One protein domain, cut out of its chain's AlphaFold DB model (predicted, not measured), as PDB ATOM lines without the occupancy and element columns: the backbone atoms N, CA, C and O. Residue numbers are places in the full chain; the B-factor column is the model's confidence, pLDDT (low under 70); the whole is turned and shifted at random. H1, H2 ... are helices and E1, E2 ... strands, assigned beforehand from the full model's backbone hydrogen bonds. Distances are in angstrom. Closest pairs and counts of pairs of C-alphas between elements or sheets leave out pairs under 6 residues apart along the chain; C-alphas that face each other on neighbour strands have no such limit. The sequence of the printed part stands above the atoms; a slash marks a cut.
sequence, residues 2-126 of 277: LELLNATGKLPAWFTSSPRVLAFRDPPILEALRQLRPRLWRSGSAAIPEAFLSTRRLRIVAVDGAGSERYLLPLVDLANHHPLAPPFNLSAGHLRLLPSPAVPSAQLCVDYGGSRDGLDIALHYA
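AT A GLANCE: This is residues 2 to 126 of the 277 residues of an uncharacterized protein of Cyanobium sp. PCC 7001 (UniProt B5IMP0). The fold has two loosely joined lobes: one holds two small separate hairpins, E1 with E2 and E3 with E4, and the long unnamed stretch 73 to 88; the other holds the short helices H1 to H6, joined by H7 from near the end of the printed part. The stretch 97 to 117 leads from E4 back to H7, and a short parallel pairing of residues 80 to 81 with 109 to 110 ties the two long stretches together. The printed part has 125 residues, with seven named helices and four named strands in the order H1 H2 H3 H4 H5 H6 E1 E2 E3 E4 H7, and each two-stranded sheet is antiparallel. The class is mixed, helices and strands, and the whole is compact, with a radius of gyration of the C-alphas of 15.9 A and spans of 45 by 40 by 30 A.

IN THESE COORDINATES: E1, residues 57 to 61, is 12.7 A long and begins at C-alpha 57 (5.476, -29.603, -92.588); E2, residues 68 to 72, is 13.5 A long. E3 is residues 89 to 91 and E4 residues 94 to 96, each 6.2 A. H1 is residues 2 to 7, 8.5 A, from C-alpha 2 at (15.942, -24.337, -99.054). H2 is residues 10 to 17, 10.3 A; H3 residues 19 to 25, 9.7 A; H4 residues 27 to 36, 14.4 A; H5 residues 38 to 41, 5.7 A; H6 residues 48 to 54, 9.9 A. H7 is residues 118 to 125, 10.3 A, ending at C-alpha 125 (14.413, -32.413, -84.964).

HOW THE PARTS SIT: In the hairpin E1 and E2, N 60 and O 69 are 2.8 A apart, within hydrogen-bond range. In the hairpin E3 and E4, N 96 and O 89 are 2.8 A apart, also within range. E1 and E3 are apart, but only just, their closest C-alphas 8.1 A apart. H3 and H7 touch, closest at the C-alphas of Pro 19 and Leu 123, 5.5 A, about perpendicular at 71 degrees, only just beyond steep. H3 and H4 touch only at the corner, closest at C-alphas of Ala 23 and Leu 30, 4.4 A. H1 and H2 only just touch, only at the corner, with 3 pairs of C-alphas within 8 A; the closest are those of Leu 5 and Leu 11, 5.6 A. H6 is close to H2 but not clearly touching, closest at the C-alphas of Trp 14 and Phe 52, 7.6 A. H5 is likewise close to H4 but not clearly touching, closest at the C-alphas of Arg 34 and Trp 41, 6.7 A. In H1, H2, H3, H4, H6 and H7 every O i to N i+4 pair is within hydrogen-bond range; H5 is too short for such a pair.

THE WHOLE: The C-alphas farthest apart are those of Pro 28 and Ala 92, 47.3 A. The printed part has no cut. The links E2 to E3 and E4 to H7 are long, 16 and 21 residues. The mean pLDDT of the printed part is 81.2; residues 43 to 47, 63, 65 to 66, 100 to 105 and 113 to 114 are under 70.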
ATOM      1  N   LEU A   2      14.705 -23.636 -99.438       79.62
ATOM      2  CA  LEU A   2      15.942 -24.337 -99.054       79.62
ATOM      3  C   LEU A   2      17.122 -23.374 -98.867       79.62
ATOM      4  O   LEU A   2      17.849 -23.509 -97.895       79.62
ATOM      5  N   GLU A   3      17.240 -22.354 -99.720       85.06
ATOM      6  CA  GLU A   3      18.230 -21.278 -99.567       85.06
ATOM      7  C   GLU A   3      18.079 -20.514 -98.246       85.06
ATOM      8  O   GLU A   3      19.075 -20.274 -97.576       85.06
ATOM      9  N   LEU A   4      16.847 -20.204 -97.822       81.88
ATOM     10  CA  LEU A   4      16.575 -19.555 -96.533       81.88
ATOM     11  C   LEU A   4      17.005 -20.457 -95.368       81.88
ATOM     12  O   LEU A   4      17.727 -20.020 -94.482       81.88
ATOM     13  N   LEU A   5      16.616 -21.734 -95.398       82.94
ATOM     14  CA  LEU A   5      16.979 -22.710 -94.363       82.94
ATOM     15  C   LEU A   5      18.486 -23.007 -94.330       82.94
ATOM     16  O   LEU A   5      19.026 -23.358 -93.278       82.94
ATOM     17  N   ASN A   6      19.164 -22.870 -95.469       84.69
ATOM     18  CA  ASN A   6      20.615 -22.932 -95.566       84.69
ATOM     19  C   ASN A   6      21.268 -21.668 -94.985       84.69
ATOM     20  O   ASN A   6      22.181 -21.782 -94.174       84.69
ATOM     21  N   ALA A   7      20.757 -20.482 -95.329       85.56
ATOM     22  CA  ALA A   7      21.248 -19.197 -94.830       85.56
ATOM     23  C   ALA A   7      21.117 -19.063 -93.304       85.56
ATOM     24  O   ALA A   7      21.971 -18.452 -92.670       85.56
ATOM     25  N   THR A   8      20.100 -19.678 -92.692       81.56
ATOM     26  CA  THR A   8      19.953 -19.717 -91.226       81.56
ATOM     27  C   THR A   8      20.724 -20.860 -90.555       81.56
ATOM     28  O   THR A   8      20.484 -21.147 -89.386       81.56
ATOM     29  N   GLY A   9      21.565 -21.597 -91.288       84.81
ATOM     30  CA  GLY A   9      22.347 -22.724 -90.764       84.81
ATOM     31  C   GLY A   9      21.537 -23.971 -90.381       84.81
ATOM     32  O   GLY A   9      22.124 -24.992 -90.031       84.81
ATOM     33  N   LYS A  10      20.199 -23.947 -90.494       84.75
ATOM     34  CA  LYS A  10      19.322 -25.059 -90.081       84.75
ATOM     35  C   LYS A  10      19.516 -26.300 -90.944       84.75
ATOM     36  O   LYS A  10      19.426 -27.412 -90.429       84.75
ATOM     37  N   LEU A  11      19.737 -26.120 -92.248       86.12
ATOM     38  CA  LEU A  11      19.979 -27.234 -93.161       86.12
ATOM     39  C   LEU A  11      21.338 -27.907 -92.875       86.12
ATOM     40  O   LEU A  11      21.312 -29.097 -92.561       86.12
ATOM     41  N   PRO A  12      22.485 -27.191 -92.864       88.19
ATOM     42  CA  PRO A  12      23.768 -27.774 -92.463       88.19
ATOM     43  C   PRO A  12      23.737 -28.442 -91.085       88.19
ATOM     44  O   PRO A  12      24.133 -29.600 -90.974       88.19
ATOM     45  N   ALA A  13      23.198 -27.759 -90.065       88.12
ATOM     46  CA  ALA A  13      23.127 -28.289 -88.705       88.12
ATOM     47  C   ALA A  13      22.309 -29.582 -88.642       88.12
ATOM     48  O   ALA A  13      22.750 -30.565 -88.056       88.12
ATOM     49  N   TRP A  14      21.139 -29.633 -89.291       88.69
ATOM     50  CA  TRP A  14      20.337 -30.856 -89.317       88.69
ATOM     51  C   TRP A  14      21.079 -31.998 -90.023       88.69
ATOM     52  O   TRP A  14      21.037 -33.126 -89.555       88.69
ATOM     53  N   PHE A  15      21.807 -31.741 -91.113       88.06
ATOM     54  CA  PHE A  15      22.569 -32.791 -91.800       88.06
ATOM     55  C   PHE A  15      23.686 -33.408 -90.941       88.06
ATOM     56  O   PHE A  15      23.960 -34.600 -91.087       88.06
ATOM     57  N   THR A  16      24.326 -32.629 -90.066       90.25
ATOM     58  CA  THR A  16      25.429 -33.095 -89.203       90.25
ATOM     59  C   THR A  16      24.959 -33.716 -87.889       90.25
ATOM     60  O   THR A  16      25.639 -34.591 -87.347       90.25
ATOM     61  N   SER A  17      23.802 -33.284 -87.383       92.31
ATOM     62  CA  SER A  17      23.250 -33.708 -86.090       92.31
ATOM     63  C   SER A  17      22.102 -34.714 -86.201       92.31
ATOM     64  O   SER A  17      21.753 -35.333 -85.202       92.31
ATOM     65  N   SER A  18      21.516 -34.931 -87.387       93.25
ATOM     66  CA  SER A  18      20.320 -35.770 -87.551       93.25
ATOM     67  C   SER A  18      20.596 -37.259 -87.335       93.25
ATOM     68  O   SER A  18      21.259 -37.897 -88.165       93.25
ATOM     69  N   PRO A  19      19.973 -37.875 -86.312       94.56
ATOM     70  CA  PRO A  19      20.005 -39.321 -86.133       94.56
ATOM     71  C   PRO A  19      19.396 -40.093 -87.310       94.56
ATOM     72  O   PRO A  19      19.761 -41.240 -87.547       94.56
ATOM     73  N   ARG A  20      18.491 -39.481 -88.092       91.00
ATOM     74  CA  ARG A  20      17.961 -40.115 -89.312       91.00
ATOM     75  C   ARG A  20      19.031 -40.227 -90.388       91.00
ATOM     76  O   ARG A  20      19.116 -41.263 -91.036       91.00
ATOM     77  N   VAL A  21      19.853 -39.190 -90.565       91.19
ATOM     78  CA  VAL A  21      20.991 -39.239 -91.500       91.19
ATOM     79  C   VAL A  21      22.010 -40.277 -91.037       91.19
ATOM     80  O   VAL A  21      22.485 -41.056 -91.860       91.19
ATOM     81  N   LEU A  22      22.297 -40.328 -89.731       93.75
ATOM     82  CA  LEU A  22      23.141 -41.365 -89.133       93.75
ATOM     83  C   LEU A  22      22.611 -42.773 -89.430       93.75
ATOM     84  O   LEU A  22      23.362 -43.595 -89.938       93.75
ATOM     85  N   ALA A  23      21.326 -43.034 -89.180       93.25
ATOM     86  CA  ALA A  23      20.716 -44.343 -89.405       93.25
ATOM     87  C   ALA A  23      20.893 -44.826 -90.856       93.25
ATOM     88  O   ALA A  23      21.283 -45.962 -91.092       93.25
ATOM     89  N   PHE A  24      20.695 -43.958 -91.852       90.12
ATOM     90  CA  PHE A  24      20.919 -44.340 -93.253       90.12
ATOM     91  C   PHE A  24      22.389 -44.619 -93.600       90.12
ATOM     92  O   PHE A  24      22.658 -45.290 -94.594       90.12
ATOM     93  N   ARG A  25      23.336 -44.110 -92.808       91.94
ATOM     94  CA  ARG A  25      24.779 -44.340 -92.976       91.94
ATOM     95  C   ARG A  25      25.299 -45.525 -92.160       91.94
ATOM     96  O   ARG A  25      26.401 -45.988 -92.430       91.94
ATOM     97  N   ASP A  26      24.524 -46.006 -91.192       95.38
ATOM     98  CA  ASP A  26      24.890 -47.079 -90.267       95.38
ATOM     99  C   ASP A  26      23.727 -48.090 -90.146       95.38
ATOM    100  O   ASP A  26      22.798 -47.891 -89.351       95.38
ATOM    101  N   PRO A  27      23.727 -49.170 -90.959       94.88
ATOM    102  CA  PRO A  27      22.625 -50.132 -90.999       94.88
ATOM    103  C   PRO A  27      22.296 -50.799 -89.648       94.88
ATOM    104  O   PRO A  27      21.105 -50.935 -89.355       94.88
ATOM    105  N   PRO A  28      23.275 -51.173 -88.796       97.44
ATOM    106  CA  PRO A  28      22.993 -51.613 -87.429       97.44
ATOM    107  C   PRO A  28      22.157 -50.620 -86.609       97.44
ATOM    108  O   PRO A  28      21.200 -51.027 -85.947       97.44
ATOM    109  N   ILE A  29      22.473 -49.319 -86.670       97.25
ATOM    110  CA  ILE A  29      21.688 -48.281 -85.980       97.25
ATOM    111  C   ILE A  29      20.275 -48.195 -86.564       97.25
ATOM    112  O   ILE A  29      19.305 -48.134 -85.806       97.25
ATOM    113  N   LEU A  30      20.132 -48.220 -87.893       95.06
ATOM    114  CA  LEU A  30      18.815 -48.206 -88.537       95.06
ATOM    115  C   LEU A  30      17.939 -49.373 -88.085       95.06
ATOM    116  O   LEU A  30      16.757 -49.171 -87.810       95.06
ATOM    117  N   GLU A  31      18.499 -50.575 -87.992       95.88
ATOM    118  CA  GLU A  31      17.740 -51.753 -87.587       95.88
ATOM    119  C   GLU A  31      17.288 -51.668 -86.124       95.88
ATOM    120  O   GLU A  31      16.118 -51.899 -85.816       95.88
ATOM    121  N   ALA A  32      18.165 -51.217 -85.225       97.25
ATOM    122  CA  ALA A  32      17.789 -50.970 -83.834       97.25
ATOM    123  C   ALA A  32      16.682 -49.899 -83.718       97.25
ATOM    124  O   ALA A  32      15.711 -50.057 -82.973       97.25
ATOM    125  N   LEU A  33      16.759 -48.830 -84.516       95.56
ATOM    126  CA  LEU A  33      15.731 -47.787 -84.553       95.56
ATOM    127  C   LEU A  33      14.414 -48.248 -85.188       95.56
ATOM    128  O   LEU A  33      13.356 -47.713 -84.841       95.56
ATOM    129  N   ARG A  34      14.434 -49.221 -86.104       94.38
ATOM    130  CA  ARG A  34      13.216 -49.834 -86.655       94.38
ATOM    131  C   ARG A  34      12.459 -50.637 -85.612       94.38
ATOM    132  O   ARG A  34      11.234 -50.616 -85.645       94.38
ATOM    133  N   GLN A  35      13.156 -51.260 -84.667       94.81
ATOM    134  CA  GLN A  35      12.512 -51.936 -83.541       94.81
ATOM    135  C   GLN A  35      11.826 -50.929 -82.609       94.81
ATOM    136  O   GLN A  35      10.679 -51.124 -82.220       94.81
ATOM    137  N   LEU A  36      12.482 -49.801 -82.313       95.06
ATOM    138  CA  LEU A  36      11.923 -48.764 -81.438       95.06
ATOM    139  C   LEU A  36      10.784 -47.966 -82.090       95.06
ATOM    140  O   LEU A  36       9.800 -47.626 -81.428       95.06
ATOM    141  N   ARG A  37      10.926 -47.608 -83.373       92.38
ATOM    142  CA  ARG A  37      10.044 -46.670 -84.092       92.38
ATOM    143  C   ARG A  37       9.777 -47.119 -85.537       92.38
ATOM    144  O   ARG A  37      10.047 -46.363 -86.472       92.38
ATOM    145  N   PRO A  38       9.172 -48.299 -85.774       90.69
ATOM    146  CA  PRO A  38       9.036 -48.866 -87.124       90.69
ATOM    147  C   PRO A  38       8.285 -47.949 -88.096       90.69
ATOM    148  O   PRO A  38       8.567 -47.912 -89.291       90.69
ATOM    149  N   ARG A  39       7.335 -47.159 -87.581       85.19
ATOM    150  CA  ARG A  39       6.508 -46.241 -88.376       85.19
ATOM    151  C   ARG A  39       7.306 -45.112 -89.030       85.19
ATOM    152  O   ARG A  39       6.922 -44.685 -90.114       85.19
ATOM    153  N   LEU A  40       8.414 -44.672 -88.428       84.19
ATOM    154  CA  LEU A  40       9.257 -43.605 -88.987       84.19
ATOM    155  C   LEU A  40       9.996 -44.027 -90.264       84.19
ATOM    156  O   LEU A  40      10.493 -43.171 -90.996       84.19
ATOM    157  N   TRP A  41      10.034 -45.332 -90.543       84.75
ATOM    158  CA  TRP A  41      10.832 -45.932 -91.612       84.75
ATOM    159  C   TRP A  41       9.988 -46.599 -92.710       84.75
ATOM    160  O   TRP A  41      10.553 -47.184 -93.627       84.75
ATOM    161  N   ARG A  42       8.647 -46.529 -92.634       75.69
ATOM    162  CA  ARG A  42       7.732 -47.185 -93.596       75.69
ATOM    163  C   ARG A  42       7.782 -46.587 -95.003       75.69
ATOM    164  O   ARG A  42       7.561 -47.298 -95.975       75.69
ATOM    165  N   SER A  43       8.070 -45.295 -95.126       62.34
ATOM    166  CA  SER A  43       8.326 -44.660 -96.420       62.34
ATOM    167  C   SER A  43       9.762 -44.987 -96.838       62.34
ATOM    168  O   SER A  43      10.695 -44.301 -96.424       62.34
ATOM    169  N   GLY A  44       9.928 -46.067 -97.609       54.47
ATOM    170  CA  GLY A  44      11.216 -46.665 -98.002       54.47
ATOM    171  C   GLY A  44      12.164 -45.782 -98.824       54.47
ATOM    172  O   GLY A  44      13.257 -46.210 -99.163       54.47
ATOM    173  N   SER A  45      11.791 -44.545 -99.120       51.44
ATOM    174  CA  SER A  45      12.675 -43.534 -99.671       51.44
ATOM    175  C   SER A  45      12.116 -42.196 -99.235       51.44
ATOM    176  O   SER A  45      11.073 -41.765 -99.715       51.44
ATOM    177  N   ALA A  46      12.758 -41.574 -98.260       55.00
ATOM    178  CA  ALA A  46      12.786 -40.132 -98.258       55.00
ATOM    179  C   ALA A  46      14.233 -39.804 -98.578       55.00
ATOM    180  O   ALA A  46      15.108 -40.053 -97.740       55.00
ATOM    181  N   ALA A  47      14.498 -39.293 -99.780       69.25
ATOM    182  CA  ALA A  47      15.775 -38.646-100.037       69.25
ATOM    183  C   ALA A  47      16.041 -37.701 -98.854       69.25
ATOM    184  O   ALA A  47      15.104 -37.104 -98.322       69.25
ATOM    185  N   ILE A  48      17.282 -37.581 -98.386       72.75
ATOM    186  CA  ILE A  48      17.583 -36.810 -97.167       72.75
ATOM    187  C   ILE A  48      16.886 -35.417 -97.131       72.75
ATOM    188  O   ILE A  48      16.370 -35.045 -96.072       72.75
ATOM    189  N   PRO A  49      16.741 -34.685 -98.260       76.56
ATOM    190  CA  PRO A  49      15.917 -33.474 -98.324       76.56
ATOM    191  C   PRO A  49      14.432 -33.663 -97.959       76.56
ATOM    192  O   PRO A  49      13.864 -32.834 -97.256       76.56
ATOM    193  N   GLU A  50      13.783 -34.743 -98.384       78.00
ATOM    194  CA  GLU A  50      12.391 -35.055 -98.037       78.00
ATOM    195  C   GLU A  50      12.251 -35.378 -96.547       78.00
ATOM    196  O   GLU A  50      11.294 -34.935 -95.908       78.00
ATOM    197  N   ALA A  51      13.232 -36.075 -95.966       77.94
ATOM    198  CA  ALA A  51      13.281 -36.309 -94.526       77.94
ATOM    199  C   ALA A  51      13.399 -34.981 -93.762       77.94
ATOM    200  O   ALA A  51      12.646 -34.760 -92.815       77.94
ATOM    201  N   PHE A  52      14.256 -34.067 -94.221       83.31
ATOM    202  CA  PHE A  52      14.394 -32.719 -93.669       83.31
ATOM    203  C   PHE A  52      13.120 -31.868 -93.819       83.31
ATOM    204  O   PHE A  52      12.731 -31.158 -92.891       83.31
ATOM    205  N   LEU A  53      12.441 -31.930 -94.966       83.06
ATOM    206  CA  LEU A  53      11.195 -31.191 -95.193       83.06
ATOM    207  C   LEU A  53      10.029 -31.782 -94.393       83.06
ATOM    208  O   LEU A  53       9.162 -31.039 -93.942       83.06
ATOM    209  N   SER A  54      10.009 -33.099 -94.167       80.00
ATOM    210  CA  SER A  54       8.951 -33.768 -93.397       80.00
ATOM    211  C   SER A  54       8.844 -33.268 -91.953       80.00
ATOM    212  O   SER A  54       7.773 -33.345 -91.361       80.00
ATOM    213  N   THR A  55       9.929 -32.723 -91.400       78.12
ATOM    214  CA  THR A  55       9.995 -32.248 -90.011       78.12
ATOM    215  C   THR A  55       9.530 -30.799 -89.862       78.12
ATOM    216  O   THR A  55       9.343 -30.335 -88.744       78.12
ATOM    217  N   ARG A  56       9.302 -30.107 -90.987       81.75
ATOM    218  CA  ARG A  56       8.879 -28.696 -91.085       81.75
ATOM    219  C   ARG A  56       7.489 -28.526 -91.696       81.75
ATOM    220  O   ARG A  56       7.003 -27.420 -91.879       81.75
ATOM    221  N   ARG A  57       6.839 -29.633 -92.059       82.94
ATOM    222  CA  ARG A  57       5.476 -29.603 -92.588       82.94
ATOM    223  C   ARG A  57       4.480 -29.566 -91.440       82.94
ATOM    224  O   ARG A  57       4.405 -30.514 -90.659       82.94
ATOM    225  N   LEU A  58       3.669 -28.519 -91.394       79.25
ATOM    226  CA  LEU A  58       2.548 -28.416 -90.474       79.25
ATOM    227  C   LEU A  58       1.285 -28.969 -91.134       79.25
ATOM    228  O   LEU A  58       0.984 -28.623 -92.276       79.25
ATOM    229  N   ARG A  59       0.531 -29.811 -90.417       79.81
ATOM    230  CA  ARG A  59      -0.817 -30.200 -90.844       79.81
ATOM    231  C   ARG A  59      -1.779 -29.059 -90.519       79.81
ATOM    232  O   ARG A  59      -1.965 -28.750 -89.346       79.81
ATOM    233  N   ILE A  60      -2.393 -28.477 -91.540       78.31
ATOM    234  CA  ILE A  60      -3.451 -27.474 -91.411       78.31
ATOM    235  C   ILE A  60      -4.762 -28.150 -91.794       78.31
ATOM    236  O   ILE A  60      -4.867 -28.750 -92.864       78.31
ATOM    237  N   VAL A  61      -5.737 -28.104 -90.891       75.56
ATOM    238  CA  VAL A  61      -7.097 -28.588 -91.151       75.56
ATOM    239  C   VAL A  61      -7.872 -27.454 -91.814       75.56
ATOM    240  O   VAL A  61      -7.785 -26.312 -91.359       75.56
ATOM    241  N   ALA A  62      -8.578 -27.756 -92.902       71.06
ATOM    242  CA  ALA A  62      -9.408 -26.781 -93.596       71.06
ATOM    243  C   ALA A  62     -10.511 -26.243 -92.665       71.06
ATOM    244  O   ALA A  62     -10.981 -26.948 -91.771       71.06
ATOM    245  N   VAL A  63     -10.911 -24.983 -92.858       68.00
ATOM    246  CA  VAL A  63     -11.880 -24.284 -91.985       68.00
ATOM    247  C   VAL A  63     -13.255 -24.965 -91.988       68.00
ATOM    248  O   VAL A  63     -13.962 -24.931 -90.987       68.00
ATOM    249  N   ASP A  64     -13.610 -25.614 -93.091       71.88
ATOM    250  CA  ASP A  64     -14.834 -26.398 -93.273       71.88
ATOM    251  C   ASP A  64     -14.715 -27.853 -92.778       71.88
ATOM    252  O   ASP A  64     -15.670 -28.621 -92.872       71.88
ATOM    253  N   GLY A  65     -13.548 -28.254 -92.261       67.06
ATOM    254  CA  GLY A  65     -13.268 -29.624 -91.836       67.06
ATOM    255  C   GLY A  65     -13.181 -30.640 -92.980       67.06
ATOM    256  O   GLY A  65     -13.022 -31.828 -92.703       67.06
ATOM    257  N   ALA A  66     -13.241 -30.212 -94.249       69.88
ATOM    258  CA  ALA A  66     -13.317 -31.099 -95.415       69.88
ATOM    259  C   ALA A  66     -11.995 -31.817 -95.745       69.88
ATOM    260  O   ALA A  66     -11.940 -32.664 -96.637       69.88
ATOM    261  N   GLY A  67     -10.917 -31.513 -95.021       74.06
ATOM    262  CA  GLY A  67      -9.640 -32.185 -95.190       74.06
ATOM    263  C   GLY A  67      -8.521 -31.579 -94.356       74.06
ATOM    264  O   GLY A  67      -8.690 -30.594 -93.634       74.06
ATOM    265  N   SER A  68      -7.343 -32.189 -94.466       77.62
ATOM    266  CA  SER A  68      -6.113 -31.645 -93.903       77.62
ATOM    267  C   SER A  68      -4.999 -31.685 -94.935       77.62
ATOM    268  O   SER A  68      -4.731 -32.744 -95.506       77.62
ATOM    269  N   GLU A  69      -4.310 -30.567 -95.109       79.50
ATOM    270  CA  GLU A  69      -3.152 -30.450 -95.988       79.50
ATOM    271  C   GLU A  69      -1.882 -30.168 -95.182       79.50
ATOM    272  O   GLU A  69      -1.925 -29.785 -94.010       79.50
ATOM    273  N   ARG A  70      -0.719 -30.420 -95.790       81.00
ATOM    274  CA  ARG A  70       0.590 -30.212 -95.162       81.00
ATOM    275  C   ARG A  70       1.325 -29.068 -95.843       81.00
ATOM    276  O   ARG A  70       1.719 -29.208 -96.997       81.00
ATOM    277  N   TYR A  71       1.590 -27.999 -95.102       81.56
ATOM    278  CA  TYR A  71       2.251 -26.797 -95.609       81.56
ATOM    279  C   TYR A  71       3.631 -26.606 -94.980       81.56
ATOM    280  O   TYR A  71       3.856 -27.005 -93.838       81.56
ATOM    281  N   LEU A  72       4.548 -25.989 -95.724       83.31
ATOM    282  CA  LEU A  72       5.779 -25.417 -95.171       83.31
ATOM    283  C   LEU A  72       5.501 -23.974 -94.751       83.31
ATOM    284  O   LEU A  72       4.784 -23.264 -95.457       83.31
ATOM    285  N   LEU A  73       6.089 -23.527 -93.643       81.75
ATOM    286  CA  LEU A  73       5.790 -22.225 -93.047       81.75
ATOM    287  C   LEU A  73       7.090 -21.424 -92.892       81.75
ATOM    288  O   LEU A  73       7.629 -21.337 -91.793       81.75
ATOM    289  N   PRO A  74       7.602 -20.808 -93.977       72.56
ATOM    290  CA  PRO A  74       8.993 -20.356 -94.080       72.56
ATOM    291  C   PRO A  74       9.502 -19.475 -92.938       72.56
ATOM    292  O   PRO A  74      10.669 -19.579 -92.587       72.56
ATOM    293  N   LEU A  75       8.654 -18.602 -92.383       77.69
ATOM    294  CA  LEU A  75       9.026 -17.710 -91.279       77.69
ATOM    295  C   LEU A  75       8.864 -18.368 -89.907       77.69
ATOM    296  O   LEU A  75       9.658 -18.123 -89.007       77.69
ATOM    297  N   VAL A  76       7.857 -19.224 -89.744       79.12
ATOM    298  CA  VAL A  76       7.603 -19.909 -88.470       79.12
ATOM    299  C   VAL A  76       8.567 -21.068 -88.263       79.12
ATOM    300  O   VAL A  76       9.039 -21.276 -87.151       79.12
ATOM    301  N   ASP A  77       8.979 -21.720 -89.348       79.69
ATOM    302  CA  ASP A  77      10.022 -22.743 -89.354       79.69
ATOM    303  C   ASP A  77      11.394 -22.195 -88.920       79.69
ATOM    304  O   ASP A  77      12.320 -22.981 -88.692       79.69
ATOM    305  N   LEU A  78      11.560 -20.868 -88.802       81.56
ATOM    306  CA  LEU A  78      12.764 -20.236 -88.253       81.56
ATOM    307  C   LEU A  78      12.767 -20.151 -86.727       81.56
ATOM    308  O   LEU A  78      13.860 -20.166 -86.161       81.56
ATOM    309  N   ALA A  79      11.608 -20.155 -86.063       83.44
ATOM    310  CA  ALA A  79      11.550 -20.230 -84.605       83.44
ATOM    311  C   ALA A  79      12.211 -21.527 -84.102       83.44
ATOM    312  O   ALA A  79      12.363 -22.486 -84.863       83.44
ATOM    313  N   ASN A  80      12.667 -21.546 -82.850       81.12
ATOM    314  CA  ASN A  80      13.155 -22.764 -82.196       81.12
ATOM    315  C   ASN A  80      12.053 -23.398 -81.342       81.12
ATOM    316  O   ASN A  80      11.046 -22.758 -81.041       81.12
ATOM    317  N   HIS A  81      12.235 -24.660 -80.956       81.19
ATOM    318  CA  HIS A  81      11.333 -25.295 -80.001       81.19
ATOM    319  C   HIS A  81      11.679 -24.882 -78.571       81.19
ATOM    320  O   HIS A  81      12.858 -24.806 -78.231       81.19
ATOM    321  N   HIS A  82      10.667 -24.680 -77.730       78.62
ATOM    322  CA  HIS A  82      10.838 -24.714 -76.281       78.62
ATOM    323  C   HIS A  82       9.538 -25.211 -75.626       78.62
ATOM    324  O   HIS A  82       8.477 -24.682 -75.967       78.62
ATOM    325  N   PRO A  83       9.579 -26.151 -74.663       74.38
ATOM    326  CA  PRO A  83       8.370 -26.723 -74.059       74.38
ATOM    327  C   PRO A  83       7.536 -25.704 -73.263       74.38
ATOM    328  O   PRO A  83       6.329 -25.858 -73.124       74.38
ATOM    329  N   LEU A  84       8.165 -24.634 -72.755       76.44
ATOM    330  CA  LEU A  84       7.479 -23.517 -72.075       76.44
ATOM    331  C   LEU A  84       7.044 -22.368 -73.008       76.44
ATOM    332  O   LEU A  84       6.560 -21.336 -72.536       76.44
ATOM    333  N   ALA A  85       7.271 -22.472 -74.320       82.00
ATOM    334  CA  ALA A  85       6.795 -21.459 -75.255       82.00
ATOM    335  C   ALA A  85       5.313 -21.695 -75.614       82.00
ATOM    336  O   ALA A  85       4.848 -22.830 -75.591       82.00
ATOM    337  N   PRO A  86       4.544 -20.654 -75.970       82.75
ATOM    338  CA  PRO A  86       3.203 -20.826 -76.503       82.75
ATOM    339  C   PRO A  86       3.210 -21.685 -77.777       82.75
ATOM    340  O   PRO A  86       4.125 -21.547 -78.601       82.75
ATOM    341  N   PRO A  87       2.184 -22.528 -77.986       81.88
ATOM    342  CA  PRO A  87       2.017 -23.216 -79.252       81.88
ATOM    343  C   PRO A  87       1.650 -22.221 -80.355       81.88
ATOM    344  O   PRO A  87       1.154 -21.117 -80.101       81.88
ATOM    345  N   PHE A  88       1.840 -22.632 -81.606       78.62
ATOM    346  CA  PHE A  88       1.262 -21.903 -82.729       78.62
ATOM    347  C   PHE A  88      -0.269 -21.920 -82.650       78.62
ATOM    348  O   PHE A  88      -0.882 -22.943 -82.337       78.62
ATOM    349  N   ASN A  89      -0.900 -20.797 -82.987       76.31
ATOM    350  CA  ASN A  89      -2.347 -20.732 -83.145       76.31
ATOM    351  C   ASN A  89      -2.689 -20.390 -84.597       76.31
ATOM    352  O   ASN A  89      -2.265 -19.357 -85.113       76.31
ATOM    353  N   LEU A  90      -3.440 -21.275 -85.249       74.31
ATOM    354  CA  LEU A  90      -4.030 -21.035 -86.559       74.31
ATOM    355  C   LEU A  90      -5.466 -20.565 -86.356       74.31
ATOM    356  O   LEU A  90      -6.326 -21.343 -85.952       74.31
ATOM    357  N   SER A  91      -5.730 -19.296 -86.651       72.50
ATOM    358  CA  SER A  91      -7.074 -18.726 -86.545       72.50
ATOM    359  C   SER A  91      -7.313 -17.723 -87.665       72.50
ATOM    360  O   SER A  91      -6.410 -16.964 -88.013       72.50
ATOM    361  N   ALA A  92      -8.520 -17.738 -88.240       70.94
ATOM    362  CA  ALA A  92      -8.953 -16.795 -89.277       70.94
ATOM    363  C   ALA A  92      -7.978 -16.659 -90.470       70.94
ATOM    364  O   ALA A  92      -7.748 -15.561 -90.961       70.94
ATOM    365  N   GLY A  93      -7.366 -17.762 -90.920       72.38
ATOM    366  CA  GLY A  93      -6.415 -17.743 -92.043       72.38
ATOM    367  C   GLY A  93      -5.024 -17.187 -91.706       72.38
ATOM    368  O   GLY A  93      -4.184 -17.074 -92.594       72.38
ATOM    369  N   HIS A  94      -4.751 -16.887 -90.434       77.38
ATOM    370  CA  HIS A  94      -3.458 -16.401 -89.969       77.38
ATOM    371  C   HIS A  94      -2.830 -17.353 -88.951       77.38
ATOM    372  O   HIS A  94      -3.501 -17.950 -88.105       77.38
ATOM    373  N   LEU A  95      -1.506 -17.451 -89.019       79.56
ATOM    374  CA  LEU A  95      -0.678 -18.146 -88.046       79.56
ATOM    375  C   LEU A  95      -0.126 -17.124 -87.054       79.56
ATOM    376  O   LEU A  95       0.631 -16.229 -87.431       79.56
ATOM    377  N   ARG A  96      -0.516 -17.246 -85.787       81.88
ATOM    378  CA  ARG A  96      -0.098 -16.344 -84.713       81.88
ATOM    379  C   ARG A  96       0.996 -16.993 -83.876       81.88
ATOM    380  O   ARG A  96       0.811 -18.091 -83.352       81.88
ATOM    381  N   LEU A  97       2.102 -16.267 -83.720       79.00
ATOM    382  CA  LEU A  97       3.163 -16.563 -82.764       79.00
ATOM    383  C   LEU A  97       3.092 -15.553 -81.622       79.00
ATOM    384  O   LEU A  97       2.981 -14.350 -81.861       79.00
ATOM    385  N   LEU A  98       3.120 -16.044 -80.387       77.56
ATOM    386  CA  LEU A  98       3.119 -15.205 -79.193       77.56
ATOM    387  C   LEU A  98       4.517 -15.225 -78.565       77.56
ATOM    388  O   LEU A  98       5.060 -16.313 -78.377       77.56
ATOM    389  N   PRO A  99       5.106 -14.064 -78.229       72.62
ATOM    390  CA  PRO A  99       6.350 -14.041 -77.471       72.62
ATOM    391  C   PRO A  99       6.117 -14.639 -76.077       72.62
ATOM    392  O   PRO A  99       5.093 -14.369 -75.448       72.62
ATOM    393  N   SER A 100       7.073 -15.433 -75.589       68.31
ATOM    394  CA  SER A 100       7.049 -15.974 -74.227       68.31
ATOM    395  C   SER A 100       8.107 -15.297 -73.365       68.31
ATOM    396  O   SER A 100       9.287 -15.414 -73.692       68.31
ATOM    397  N   PRO A 101       7.743 -14.655 -72.242       65.19
ATOM    398  CA  PRO A 101       8.729 -14.170 -71.278       65.19
ATOM    399  C   PRO A 101       9.385 -15.312 -70.479       65.19
ATOM    400  O   PRO A 101      10.364 -15.078 -69.781       65.19
ATOM    401  N   ALA A 102       8.852 -16.537 -70.560       63.91
ATOM    402  CA  ALA A 102       9.300 -17.684 -69.767       63.91
ATOM    403  C   ALA A 102      10.481 -18.454 -70.384       63.91
ATOM    404  O   ALA A 102      10.980 -19.394 -69.771       63.91
ATOM    405  N   VAL A 103      10.921 -18.096 -71.594       65.62
ATOM    406  CA  VAL A 103      12.072 -18.739 -72.240       65.62
ATOM    407  C   VAL A 103      13.332 -17.970 -71.829       65.62
ATOM    408  O   VAL A 103      13.437 -16.791 -72.161       65.62
ATOM    409  N   PRO A 104      14.310 -18.594 -71.147       62.59
ATOM    410  CA  PRO A 104      15.511 -17.922 -70.632       62.59
ATOM    411  C   PRO A 104      16.537 -17.561 -71.728       62.59
ATOM    412  O   PRO A 104      17.743 -17.565 -71.498       62.59
ATOM    413  N   SER A 105      16.079 -17.253 -72.943       69.12
ATOM    414  CA  SER A 105      16.916 -16.900 -74.087       69.12
ATOM    415  C   SER A 105      16.347 -15.687 -74.822       69.12
ATOM    416  O   SER A 105      15.136 -15.493 -74.860       69.12
ATOM    417  N   ALA A 106      17.210 -14.913 -75.485       71.19
ATOM    418  CA  ALA A 106      16.784 -13.847 -76.398       71.19
ATOM    419  C   ALA A 106      16.171 -14.378 -77.716       71.19
ATOM    420  O   ALA A 106      15.860 -13.594 -78.612       71.19
ATOM    421  N   GLN A 107      16.040 -15.701 -77.875       77.31
ATOM    422  CA  GLN A 107      15.505 -16.319 -79.084       77.31
ATOM    423  C   GLN A 107      13.976 -16.382 -79.048       77.31
ATOM    424  O   GLN A 107      13.362 -16.630 -78.011       77.31
ATOM    425  N   LEU A 108      13.358 -16.222 -80.220       80.06
ATOM    426  CA  LEU A 108      11.942 -16.520 -80.403       80.06
ATOM    427  C   LEU A 108      11.746 -18.042 -80.480       80.06
ATOM    428  O   LEU A 108      12.200 -18.686 -81.432       80.06
ATOM    429  N   CYS A 109      11.036 -18.597 -79.499       82.75
ATOM    430  CA  CYS A 109      10.697 -20.017 -79.437       82.75
ATOM    431  C   CYS A 109       9.185 -20.247 -79.506       82.75
ATOM    432  O   CYS A 109       8.395 -19.369 -79.158       82.75
ATOM    433  N   VAL A 110       8.796 -21.447 -79.932       83.38
ATOM    434  CA  VAL A 110       7.410 -21.920 -80.010       83.38
ATOM    435  C   VAL A 110       7.321 -23.355 -79.494       83.38
ATOM    436  O   VAL A 110       8.242 -24.155 -79.675       83.38
ATOM    437  N   ASP A 111       6.199 -23.715 -78.879       81.00
ATOM    438  CA  ASP A 111       5.893 -25.127 -78.678       81.00
ATOM    439  C   ASP A 111       5.415 -25.698 -80.023       81.00
ATOM    440  O   ASP A 111       4.402 -25.279 -80.587       81.00
ATOM    441  N   TYR A 112       6.174 -26.645 -80.583       76.00
ATOM    442  CA  TYR A 112       5.809 -27.309 -81.838       76.00
ATOM    443  C   TYR A 112       4.629 -28.263 -81.668       76.00
ATOM    444  O   TYR A 112       4.163 -28.846 -82.652       76.00
ATOM    445  N   GLY A 113       4.147 -28.423 -80.439       64.94
ATOM    446  CA  GLY A 113       3.074 -29.316 -80.097       64.94
ATOM    447  C   GLY A 113       3.416 -30.773 -80.397       64.94
ATOM    448  O   GLY A 113       4.447 -31.151 -80.967       64.94
ATOM    449  N   GLY A 114       2.468 -31.621 -80.022       65.81
ATOM    450  CA  GLY A 114       2.583 -33.059 -80.166       65.81
ATOM    451  C   GLY A 114       3.370 -33.668 -79.014       65.81
ATOM    452  O   GLY A 114       4.520 -33.334 -78.763       65.81
ATOM    453  N   SER A 115       2.749 -34.629 -78.339       73.88
ATOM    454  CA  SER A 115       3.377 -35.419 -77.284       73.88
ATOM    455  C   SER A 115       4.398 -36.379 -77.900       73.88
ATOM    456  O   SER A 115       4.110 -37.551 -78.149       73.88
ATOM    457  N   ARG A 116       5.562 -35.843 -78.271       85.62
ATOM    458  CA  ARG A 116       6.757 -36.591 -78.669       85.62
ATOM    459  C   ARG A 116       7.577 -36.858 -77.423       85.62
ATOM    460  O   ARG A 116       7.667 -35.992 -76.563       85.62
ATOM    461  N   ASP A 117       8.134 -38.051 -77.305       90.56
ATOM    462  CA  ASP A 117       9.149 -38.297 -76.286       90.56
ATOM    463  C   ASP A 117      10.535 -37.831 -76.757       90.56
ATOM    464  O   ASP A 117      10.701 -37.350 -77.883       90.56
ATOM    465  N   GLY A 118      11.536 -37.947 -75.882       91.31
ATOM    466  CA  GLY A 118      12.885 -37.457 -76.157       91.31
ATOM    467  C   GLY A 118      13.529 -38.124 -77.376       91.31
ATOM    468  O   GLY A 118      14.243 -37.465 -78.132       91.31
ATOM    469  N   LEU A 119      13.235 -39.408 -77.621       94.31
ATOM    470  CA  LEU A 119      13.747 -40.108 -78.798       94.31
ATOM    471  C   LEU A 119      13.081 -39.594 -80.079       94.31
ATOM    472  O   LEU A 119      13.763 -39.344 -81.071       94.31
ATOM    473  N   ASP A 120      11.764 -39.392 -80.064       90.88
ATOM    474  CA  ASP A 120      11.049 -38.826 -81.205       90.88
ATOM    475  C   ASP A 120      11.534 -37.405 -81.524       90.88
ATOM    476  O   ASP A 120      11.696 -37.057 -82.695       90.88
ATOM    477  N   ILE A 121      11.809 -36.583 -80.509       89.69
ATOM    478  CA  ILE A 121      12.382 -35.247 -80.709       89.69
ATOM    479  C   ILE A 121      13.747 -35.340 -81.390       89.69
ATOM    480  O   ILE A 121      13.950 -34.675 -82.406       89.69
ATOM    481  N   ALA A 122      14.634 -36.220 -80.928       92.94
ATOM    482  CA  ALA A 122      15.937 -36.418 -81.558       92.94
ATOM    483  C   ALA A 122      15.815 -36.894 -83.014       92.94
ATOM    484  O   ALA A 122      16.442 -36.326 -83.910       92.94
ATOM    485  N   LEU A 123      14.963 -37.886 -83.283       90.88
ATOM    486  CA  LEU A 123      14.764 -38.436 -84.627       90.88
ATOM    487  C   LEU A 123      14.136 -37.419 -85.593       90.88
ATOM    488  O   LEU A 123      14.476 -37.399 -86.777       90.88
ATOM    489  N   HIS A 124      13.219 -36.572 -85.126       86.25
ATOM    490  CA  HIS A 124      12.555 -35.589 -85.983       86.25
ATOM    491  C   HIS A 124      13.341 -34.282 -86.110       86.25
ATOM    492  O   HIS A 124      13.463 -33.736 -87.205       86.25
ATOM    493  N   TYR A 125      13.889 -33.772 -85.019       85.94
ATOM    494  CA  TYR A 125      14.413 -32.413 -84.964       85.94
ATOM    495  C   TYR A 125      15.923 -32.320 -84.793       85.94
ATOM    496  O   TYR A 125      16.448 -31.215 -84.894       85.94
ATOM    497  N   ALA A 126      16.613 -33.452 -84.636       91.12
ATOM    498  CA  ALA A 126      18.069 -33.515 -84.542       91.12
ATOM    499  C   ALA A 126      18.660 -32.772 -83.325       91.12
ATOM    500  O   ALA A 126      19.777 -32.276 -83.384       91.12
TER     501      ALA A 126